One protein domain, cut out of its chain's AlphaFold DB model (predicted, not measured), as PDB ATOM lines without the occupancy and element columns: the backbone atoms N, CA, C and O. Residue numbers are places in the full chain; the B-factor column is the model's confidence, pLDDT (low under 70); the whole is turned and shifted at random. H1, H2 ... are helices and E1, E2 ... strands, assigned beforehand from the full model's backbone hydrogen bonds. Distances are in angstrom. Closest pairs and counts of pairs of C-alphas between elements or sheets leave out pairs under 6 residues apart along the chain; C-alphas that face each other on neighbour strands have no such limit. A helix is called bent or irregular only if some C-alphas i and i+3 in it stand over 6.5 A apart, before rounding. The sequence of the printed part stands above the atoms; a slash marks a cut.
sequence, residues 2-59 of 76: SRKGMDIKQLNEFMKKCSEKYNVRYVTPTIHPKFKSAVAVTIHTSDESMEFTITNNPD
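This is residues 2 to 59 of the 76 residues of an uncharacterized protein of Sporosarcina globispora (UniProt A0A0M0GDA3). What does the model look like at first sight? A small antiparallel sheet of three strands, E1, E2 and E3, has one helix, H1, packed over one face, running along the strands and covering E1 with the nearby part of E2. The other face of the sheet is bare, and E3 is the edge strand away from the helix. What is it made of? The printed part has 58 residues with one named helix and three named strands, in the order H1, E1, E2, E3, and the class is mixed, helices and strands. How large is it? It is compact, with a radius of gyration of the C-alphas of 11.8 A and spans of 31 by 24 by 18 A.

Where does H1, residues 8 to 21, stand to the sheet of E1, residues 26 to 32, E2, residues 37 to 44, and E3, residues 49 to 53? H1 is on the sheet at a height over the sheet of 10.0 A, and the two form two layers, a helix on one face of a sheet. It lies over E1 and runs along the strands, at 5 degrees to E1 on the local plane; it is only just not over E2, on which 2 of its 14 C-alphas fall. The closest C-alphas of H1 and E1 are those of Met 15 and Val 27, 7.7 A apart, and those of H1 and E2 are Ile 8 and Ser 37, 6.2 A apart. How are the strands joined? E1, E2 and E3 form a meander, each strand the antiparallel neighbour of the one before, with E1 and E3 as edge strands. In the hairpin E1 and E2, N 28 and O 42 are within hydrogen-bond range at 2.9 A; in the hairpin E2 and E3, N 41 and O 52 are at 2.8 A. Is any part bent? E2 bends by 57 degrees at residue 40. H1 is not bent, and every O i to N i+4 pair in it is within hydrogen-bond range.

Where does the first element begin, and how long is it? H1 begins at C-alpha 8, (-12.992, 49.020, 13.541), and measures 20.0 A from first to last C-alpha. How long are the strands, and where does the last one end? E1 measures 19.6 A, E2 20.1 A and E3 13.2 A from first to last C-alpha. E3 ends at C-alpha 53, (0.122, 41.702, 9.119).

How far does it reach? The two C-alphas farthest apart are those of Lys 34 and Asp 47, at 33.7 A, while the C-alphas of Ser 2 and Asp 59 are 9.6 A apart. Is there a cut or a long link? The printed part has no cut, and the links H1 to E1, E1 to E2 and E2 to E3 are tight. Where is confidence low? Residue 2 is under 70, and the mean pLDDT of the printed part is 88.6.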
ATOM      1  N   SER A   2      -1.551  36.804  22.631       68.31
ATOM      2  CA  SER A   2      -2.014  36.611  21.247       68.31
ATOM      3  C   SER A   2      -1.707  37.847  20.413       68.31
ATOM      4  O   SER A   2      -2.036  38.951  20.850       68.31
ATOM      5  N   ARG A   3      -1.191  37.649  19.194       78.19
ATOM      6  CA  ARG A   3      -1.082  38.689  18.161       78.19
ATOM      7  C   ARG A   3      -2.388  39.476  18.080       78.19
ATOM      8  O   ARG A   3      -3.471  38.877  18.065       78.19
ATOM      9  N   LYS A   4      -2.291  40.804  18.055       86.44
ATOM     10  CA  LYS A   4      -3.444  41.691  18.200       86.44
ATOM     11  C   LYS A   4      -3.728  42.429  16.900       86.44
ATOM     12  O   LYS A   4      -2.965  43.291  16.466       86.44
ATOM     13  N   GLY A   5      -4.851  42.060  16.287       87.88
ATOM     14  CA  GLY A   5      -5.437  42.801  15.175       87.88
ATOM     15  C   GLY A   5      -6.014  44.139  15.625       87.88
ATOM     16  O   GLY A   5      -6.071  44.453  16.814       87.88
ATOM     17  N   MET A   6      -6.470  44.911  14.654       92.06
ATOM     18  CA  MET A   6      -7.010  46.246  14.871       92.06
ATOM     19  C   MET A   6      -8.537  46.199  14.801       92.06
ATOM     20  O   MET A   6      -9.106  45.629  13.868       92.06
ATOM     21  N   ASP A   7      -9.217  46.761  15.797       92.06
ATOM     22  CA  ASP A   7     -10.675  46.869  15.748       92.06
ATOM     23  C   ASP A   7     -11.132  47.986  14.788       92.06
ATOM     24  O   ASP A   7     -10.338  48.792  14.302       92.06
ATOM     25  N   ILE A   8     -12.432  48.039  14.488       90.00
ATOM     26  CA  ILE A   8     -12.992  49.020  13.541       90.00
ATOM     27  C   ILE A   8     -12.787  50.464  14.020       90.00
ATOM     28  O   ILE A   8     -12.601  51.358  13.196       90.00
ATOM     29  N   LYS A   9     -12.828  50.722  15.333       92.44
ATOM     30  CA  LYS A   9     -12.646  52.080  15.864       92.44
ATOM     31  C   LYS A   9     -11.207  52.532  15.654       92.44
ATOM     32  O   LYS A   9     -10.992  53.607  15.103       92.44
ATOM     33  N   GLN A  10     -10.251  51.674  15.998       93.31
ATOM     34  CA  GLN A  10      -8.827  51.902  15.774       93.31
ATOM     35  C   GLN A  10      -8.515  52.084  14.285       93.31
ATOM     36  O   GLN A  10      -7.785  53.003  13.925       93.31
ATOM     37  N   LEU A  11      -9.120  51.270  13.412       92.56
ATOM     38  CA  LEU A  11      -8.961  51.417  11.966       92.56
ATOM     39  C   LEU A  11      -9.497  52.763  11.474       92.56
ATOM     40  O   LEU A  11      -8.827  53.442  10.704       92.56
ATOM     41  N   ASN A  12     -10.665  53.195  11.946       92.25
ATOM     42  CA  ASN A  12     -11.221  54.495  11.573       92.25
ATOM     43  C   ASN A  12     -10.345  55.663  12.048       92.25
ATOM     44  O   ASN A  12     -10.147  56.622  11.303       92.25
ATOM     45  N   GLU A  13      -9.810  55.599  13.268       92.62
ATOM     46  CA  GLU A  13      -8.872  56.604  13.784       92.62
ATOM     47  C   GLU A  13      -7.578  56.643  12.965       92.62
ATOM     48  O   GLU A  13      -7.104  57.721  12.602       92.62
ATOM     49  N   PHE A  14      -7.042  55.474  12.614       92.00
ATOM     50  CA  PHE A  14      -5.872  55.338  11.755       92.00
ATOM     51  C   PHE A  14      -6.106  55.942  10.360       92.00
ATOM     52  O   PHE A  14      -5.294  56.736   9.884       92.00
ATOM     53  N   MET A  15      -7.240  55.634   9.727       91.19
ATOM     54  CA  MET A  15      -7.598  56.172   8.410       91.19
ATOM     55  C   MET A  15      -7.753  57.699   8.430       91.19
ATOM     56  O   MET A  15      -7.272  58.372   7.519       91.19
ATOM     57  N   LYS A  16      -8.362  58.263   9.484       91.06
ATOM     58  CA  LYS A  16      -8.457  59.724   9.663       91.06
ATOM     59  C   LYS A  16      -7.080  60.374   9.749       91.06
ATOM     60  O   LYS A  16      -6.821  61.343   9.044       91.06
ATOM     61  N   LYS A  17      -6.169  59.801  10.545       87.94
ATOM     62  CA  LYS A  17      -4.785  60.289  10.635       87.94
ATOM     63  C   LYS A  17      -4.091  60.289   9.274       87.94
ATOM     64  O   LYS A  17      -3.465  61.289   8.931       87.94
ATOM     65  N   CYS A  18      -4.228  59.208   8.500       88.81
ATOM     66  CA  CYS A  18      -3.659  59.120   7.152       88.81
ATOM     67  C   CYS A  18      -4.172  60.244   6.241       88.81
ATOM     68  O   CYS A  18      -3.381  60.832   5.517       88.81
ATOM     69  N   SER A  19      -5.469  60.562   6.307       85.62
ATOM     70  CA  SER A  19      -6.086  61.603   5.476       85.62
ATOM     71  C   SER A  19      -5.681  63.029   5.856       85.62
ATOM     72  O   SER A  19      -5.734  63.910   5.004       85.62
ATOM     73  N   GLU A  20      -5.374  63.288   7.127       83.69
ATOM     74  CA  GLU A  20      -5.181  64.653   7.634       83.69
ATOM     75  C   GLU A  20      -3.713  65.076   7.708       83.69
ATOM     76  O   GLU A  20      -3.418  66.264   7.593       83.69
ATOM     77  N   LYS A  21      -2.798  64.135   7.973       74.62
ATOM     78  CA  LYS A  21      -1.450  64.479   8.457       74.62
ATOM     79  C   LYS A  21      -0.292  63.926   7.641       74.62
ATOM     80  O   LYS A  21       0.798  64.468   7.760       74.62
ATOM     81  N   TYR A  22      -0.493  62.877   6.852       78.12
ATOM     82  CA  TYR A  22       0.617  62.140   6.245       78.12
ATOM     83  C   TYR A  22       0.448  62.035   4.731       78.12
ATOM     84  O   TYR A  22      -0.667  62.024   4.220       78.12
ATOM     85  N   ASN A  23       1.561  61.911   4.005       77.88
ATOM     86  CA  ASN A  23       1.574  61.789   2.543       77.88
ATOM     87  C   ASN A  23       1.214  60.357   2.079       77.88
ATOM     88  O   ASN A  23       1.933  59.716   1.309       77.88
ATOM     89  N   VAL A  24       0.117  59.823   2.619       87.31
ATOM     90  CA  VAL A  24      -0.424  58.499   2.302       87.31
ATOM     91  C   VAL A  24      -1.416  58.651   1.155       87.31
ATOM     92  O   VAL A  24      -2.366  59.423   1.250       87.31
ATOM     93  N   ARG A  25      -1.223  57.897   0.069       88.94
ATOM     94  CA  ARG A  25      -2.128  57.928  -1.091       88.94
ATOM     95  C   ARG A  25      -3.407  57.156  -0.810       88.94
ATOM     96  O   ARG A  25      -4.504  57.660  -1.030       88.94
ATOM     97  N   TYR A  26      -3.259  55.918  -0.354       90.31
ATOM     98  CA  TYR A  26      -4.371  55.064   0.037       90.31
ATOM     99  C   TYR A  26      -3.893  53.945   0.963       90.31
ATOM    100  O   TYR A  26      -2.699  53.666   1.094       90.31
ATOM    101  N   VAL A  27      -4.854  53.310   1.624       93.44
ATOM    102  CA  VAL A  27      -4.629  52.216   2.566       93.44
ATOM    103  C   VAL A  27      -5.488  51.034   2.143       93.44
ATOM    104  O   VAL A  27      -6.669  51.199   1.836       93.44
ATOM    105  N   THR A  28      -4.916  49.835   2.182       94.69
ATOM    106  CA  THR A  28      -5.631  48.581   1.936       94.69
ATOM    107  C   THR A  28      -5.689  47.758   3.224       94.69
ATOM    108  O   THR A  28      -4.725  47.067   3.559       94.69
ATOM    109  N   PRO A  29      -6.799  47.828   3.983       93.69
ATOM    110  CA  PRO A  29      -7.004  46.967   5.137       93.69
ATOM    111  C   PRO A  29      -7.548  45.594   4.717       93.69
ATOM    112  O   PRO A  29      -8.479  45.488   3.919       93.69
ATOM    113  N   THR A  30      -7.026  44.530   5.319       93.75
ATOM    114  CA  THR A  30      -7.586  43.176   5.233       93.75
ATOM    115  C   THR A  30      -8.378  42.892   6.498       93.75
ATOM    116  O   THR A  30      -7.807  42.789   7.584       93.75
ATOM    117  N   ILE A  31      -9.698  42.753   6.371       91.69
ATOM    118  CA  ILE A  31     -10.605  42.526   7.501       91.69
ATOM    119  C   ILE A  31     -11.002  41.055   7.553       91.69
ATOM    120  O   ILE A  31     -11.511  40.504   6.578       91.69
ATOM    121  N   HIS A  32     -10.819  40.418   8.710       89.75
ATOM    122  CA  HIS A  32     -11.291  39.056   8.901       89.75
ATOM    123  C   HIS A  32     -12.824  39.048   9.053       89.75
ATOM    124  O   HIS A  32     -13.348  39.663   9.988       89.75
ATOM    125  N   PRO A  33     -13.571  38.292   8.226       86.69
ATOM    126  CA  PRO A  33     -15.032  38.397   8.149       86.69
ATOM    127  C   PRO A  33     -15.740  38.024   9.458       86.69
ATOM    128  O   PRO A  33     -16.705  38.671   9.855       86.69
ATOM    129  N   LYS A  34     -15.236  37.006  10.170       86.75
ATOM    130  CA  LYS A  34     -15.818  36.540  11.441       86.75
ATOM    131  C   LYS A  34     -15.586  37.496  12.617       86.75
ATOM    132  O   LYS A  34     -16.512  37.775  13.368       86.75
ATOM    133  N   PHE A  35     -14.351  37.967  12.790       83.12
ATOM    134  CA  PHE A  35     -13.951  38.779  13.942       83.12
ATOM    135  C   PHE A  35     -14.196  40.275  13.730       83.12
ATOM    136  O   PHE A  35     -14.140  41.035  14.691       83.12
ATOM    137  N   LYS A  36     -14.483  40.689  12.485       85.62
ATOM    138  CA  LYS A  36     -14.678  42.091  12.088       85.62
ATOM    139  C   LYS A  36     -13.523  42.992  12.544       85.62
ATOM    140  O   LYS A  36     -13.728  44.152  12.880       85.62
ATOM    141  N   SER A  37     -12.316  42.441  12.558       89.62
ATOM    142  CA  SER A  37     -11.075  43.129  12.891       89.62
ATOM    143  C   SER A  37     -10.146  43.107  11.685       89.62
ATOM    144  O   SER A  37     -10.134  42.146  10.908       89.62
ATOM    145  N   ALA A  38      -9.374  44.176  11.512       92.56
ATOM    146  CA  ALA A  38      -8.303  44.200  10.538       92.56
ATOM    147  C   ALA A  38      -7.151  43.315  11.029       92.56
ATOM    148  O   ALA A  38      -6.673  43.439  12.160       92.56
ATOM    149  N   VAL A  39      -6.742  42.392  10.165       92.50
ATOM    150  CA  VAL A  39      -5.647  41.442  10.393       92.50
ATOM    151  C   VAL A  39      -4.394  41.823   9.616       92.50
ATOM    152  O   VAL A  39      -3.297  41.428  10.000       92.50
ATOM    153  N   ALA A  40      -4.547  42.628   8.568       93.69
ATOM    154  CA  ALA A  40      -3.442  43.256   7.871       93.69
ATOM    155  C   ALA A  40      -3.832  44.659   7.401       93.69
ATOM    156  O   ALA A  40      -5.015  44.961   7.224       93.69
ATOM    157  N   VAL A  41      -2.835  45.516   7.223       94.62
ATOM    158  CA  VAL A  41      -2.958  46.868   6.683       94.62
ATOM    159  C   VAL A  41      -1.758  47.113   5.781       94.62
ATOM    160  O   VAL A  41      -0.621  47.000   6.230       94.62
ATOM    161  N   THR A  42      -2.016  47.476   4.528       94.88
ATOM    162  CA  THR A  42      -0.982  47.971   3.612       94.88
ATOM    163  C   THR A  42      -1.134  49.474   3.442       94.88
ATOM    164  O   THR A  42      -2.237  49.961   3.188       94.88
ATOM    165  N   ILE A  43      -0.039  50.211   3.606       93.88
ATOM    166  CA  ILE A  43       0.018  51.667   3.462       93.88
ATOM    167  C   ILE A  43       0.762  51.973   2.170       93.88
ATOM    168  O   ILE A  43       1.905  51.554   2.014       93.88
ATOM    169  N   HIS A  44       0.123  52.706   1.261       92.62
ATOM    170  CA  HIS A  44       0.717  53.099  -0.012       92.62
ATOM    171  C   HIS A  44       1.087  54.584   0.029       92.62
ATOM    172  O   HIS A  44       0.212  55.447   0.150       92.62
ATOM    173  N   THR A  45       2.380  54.882  -0.071       89.88
ATOM    174  CA  THR A  45       2.912  56.244  -0.215       89.88
ATOM    175  C   THR A  45       3.235  56.524  -1.687       89.88
ATOM    176  O   THR A  45       2.867  55.754  -2.579       89.88
ATOM    177  N   SER A  46       3.863  57.666  -1.978       86.88
ATOM    178  CA  SER A  46       4.334  57.957  -3.338       86.88
ATOM    179  C   SER A  46       5.537  57.122  -3.757       86.88
ATOM    180  O   SER A  46       5.703  56.894  -4.954       86.88
ATOM    181  N   ASP A  47       6.320  56.657  -2.786       86.38
ATOM    182  CA  ASP A  47       7.618  56.031  -3.021       86.38
ATOM    183  C   ASP A  47       7.576  54.519  -2.775       86.38
ATOM    184  O   ASP A  47       8.243  53.758  -3.475       86.38
ATOM    185  N   GLU A  48       6.768  54.061  -1.814       90.44
ATOM    186  CA  GLU A  48       6.721  52.655  -1.423       90.44
ATOM    187  C   GLU A  48       5.336  52.191  -0.953       90.44
ATOM    188  O   GLU A  48       4.393  52.962  -0.764       90.44
ATOM    189  N   SER A  49       5.206  50.877  -0.785       92.62
ATOM    190  CA  SER A  49       4.047  50.240  -0.165       92.62
ATOM    191  C   SER A  49       4.529  49.352   0.970       92.62
ATOM    192  O   SER A  49       5.341  48.458   0.742       92.62
ATOM    193  N   MET A  50       4.036  49.600   2.179       93.12
ATOM    194  CA  MET A  50       4.452  48.885   3.382       93.12
ATOM    195  C   MET A  50       3.295  48.051   3.925       93.12
ATOM    196  O   MET A  50       2.241  48.593   4.266       93.12
ATOM    197  N   GLU A  51       3.491  46.735   4.013       93.69
ATOM    198  CA  GLU A  51       2.504  45.790   4.542       93.69
ATOM    199  C   GLU A  51       2.779  45.458   6.013       93.69
ATOM    200  O   GLU A  51       3.892  45.105   6.404       93.69
ATOM    201  N   PHE A  52       1.725  45.510   6.827       93.50
ATOM    202  CA  PHE A  52       1.722  45.069   8.215       93.50
ATOM    203  C   PHE A  52       0.665  43.987   8.392       93.50
ATOM    204  O   PHE A  52      -0.503  44.214   8.093       93.50
ATOM    205  N   THR A  53       1.044  42.828   8.926       93.44
ATOM    206  CA  THR A  53       0.122  41.702   9.119       93.44
ATOM    207  C   THR A  53       0.340  41.015  10.459       93.44
ATOM    208  O   THR A  53       1.470  40.865  10.930       93.44
ATOM    209  N   ILE A  54      -0.759  40.594  11.087       90.19
ATOM    210  CA  ILE A  54      -0.724  39.724  12.268       90.19
ATOM    211  C   ILE A  54      -0.655  38.246  11.871       90.19
ATOM    212  O   ILE A  54      -0.315  37.398  12.694       90.19
ATOM    213  N   THR A  55      -1.003  37.906  10.630       83.38
ATOM    214  CA  THR A  55      -0.988  36.521  10.158       83.38
ATOM    215  C   THR A  55       0.460  36.069   9.999       83.38
ATOM    216  O   THR A  55       1.204  36.652   9.222       83.38
ATOM    217  N   ASN A  56       0.863  35.026  10.732       75.75
ATOM    218  CA  ASN A  56       2.225  34.469  10.716       75.75
ATOM    219  C   ASN A  56       3.341  35.450  11.121       75.75
ATOM    220  O   ASN A  56       4.500  35.241  10.768       75.75
ATOM    221  N   ASN A  57       3.024  36.494  11.892       82.25
ATOM    222  CA  ASN A  57       4.051  37.400  12.397       82.25
ATOM    223  C   ASN A  57       4.974  36.661  13.396       82.25
ATOM    224  O   ASN A  57       4.451  36.021  14.317       82.25
ATOM    225  N   PRO A  58       6.311  36.702  13.246       82.75
ATOM    226  CA  PRO A  58       7.226  36.011  14.157       82.75
ATOM    227  C   PRO A  58       7.162  36.553  15.592       82.75
ATOM    228  O   PRO A  58       7.486  35.824  16.524       82.75
ATOM    229  N   ASP A  59       6.711  37.797  15.779       84.56
ATOM    230  CA  ASP A  59       6.485  38.379  17.098       84.56
ATOM    231  C   ASP A  59       5.092  38.003  17.632       84.56
ATOM    232  O   ASP A  59       4.049  38.371  17.079       84.56
TER     233      ASP A  59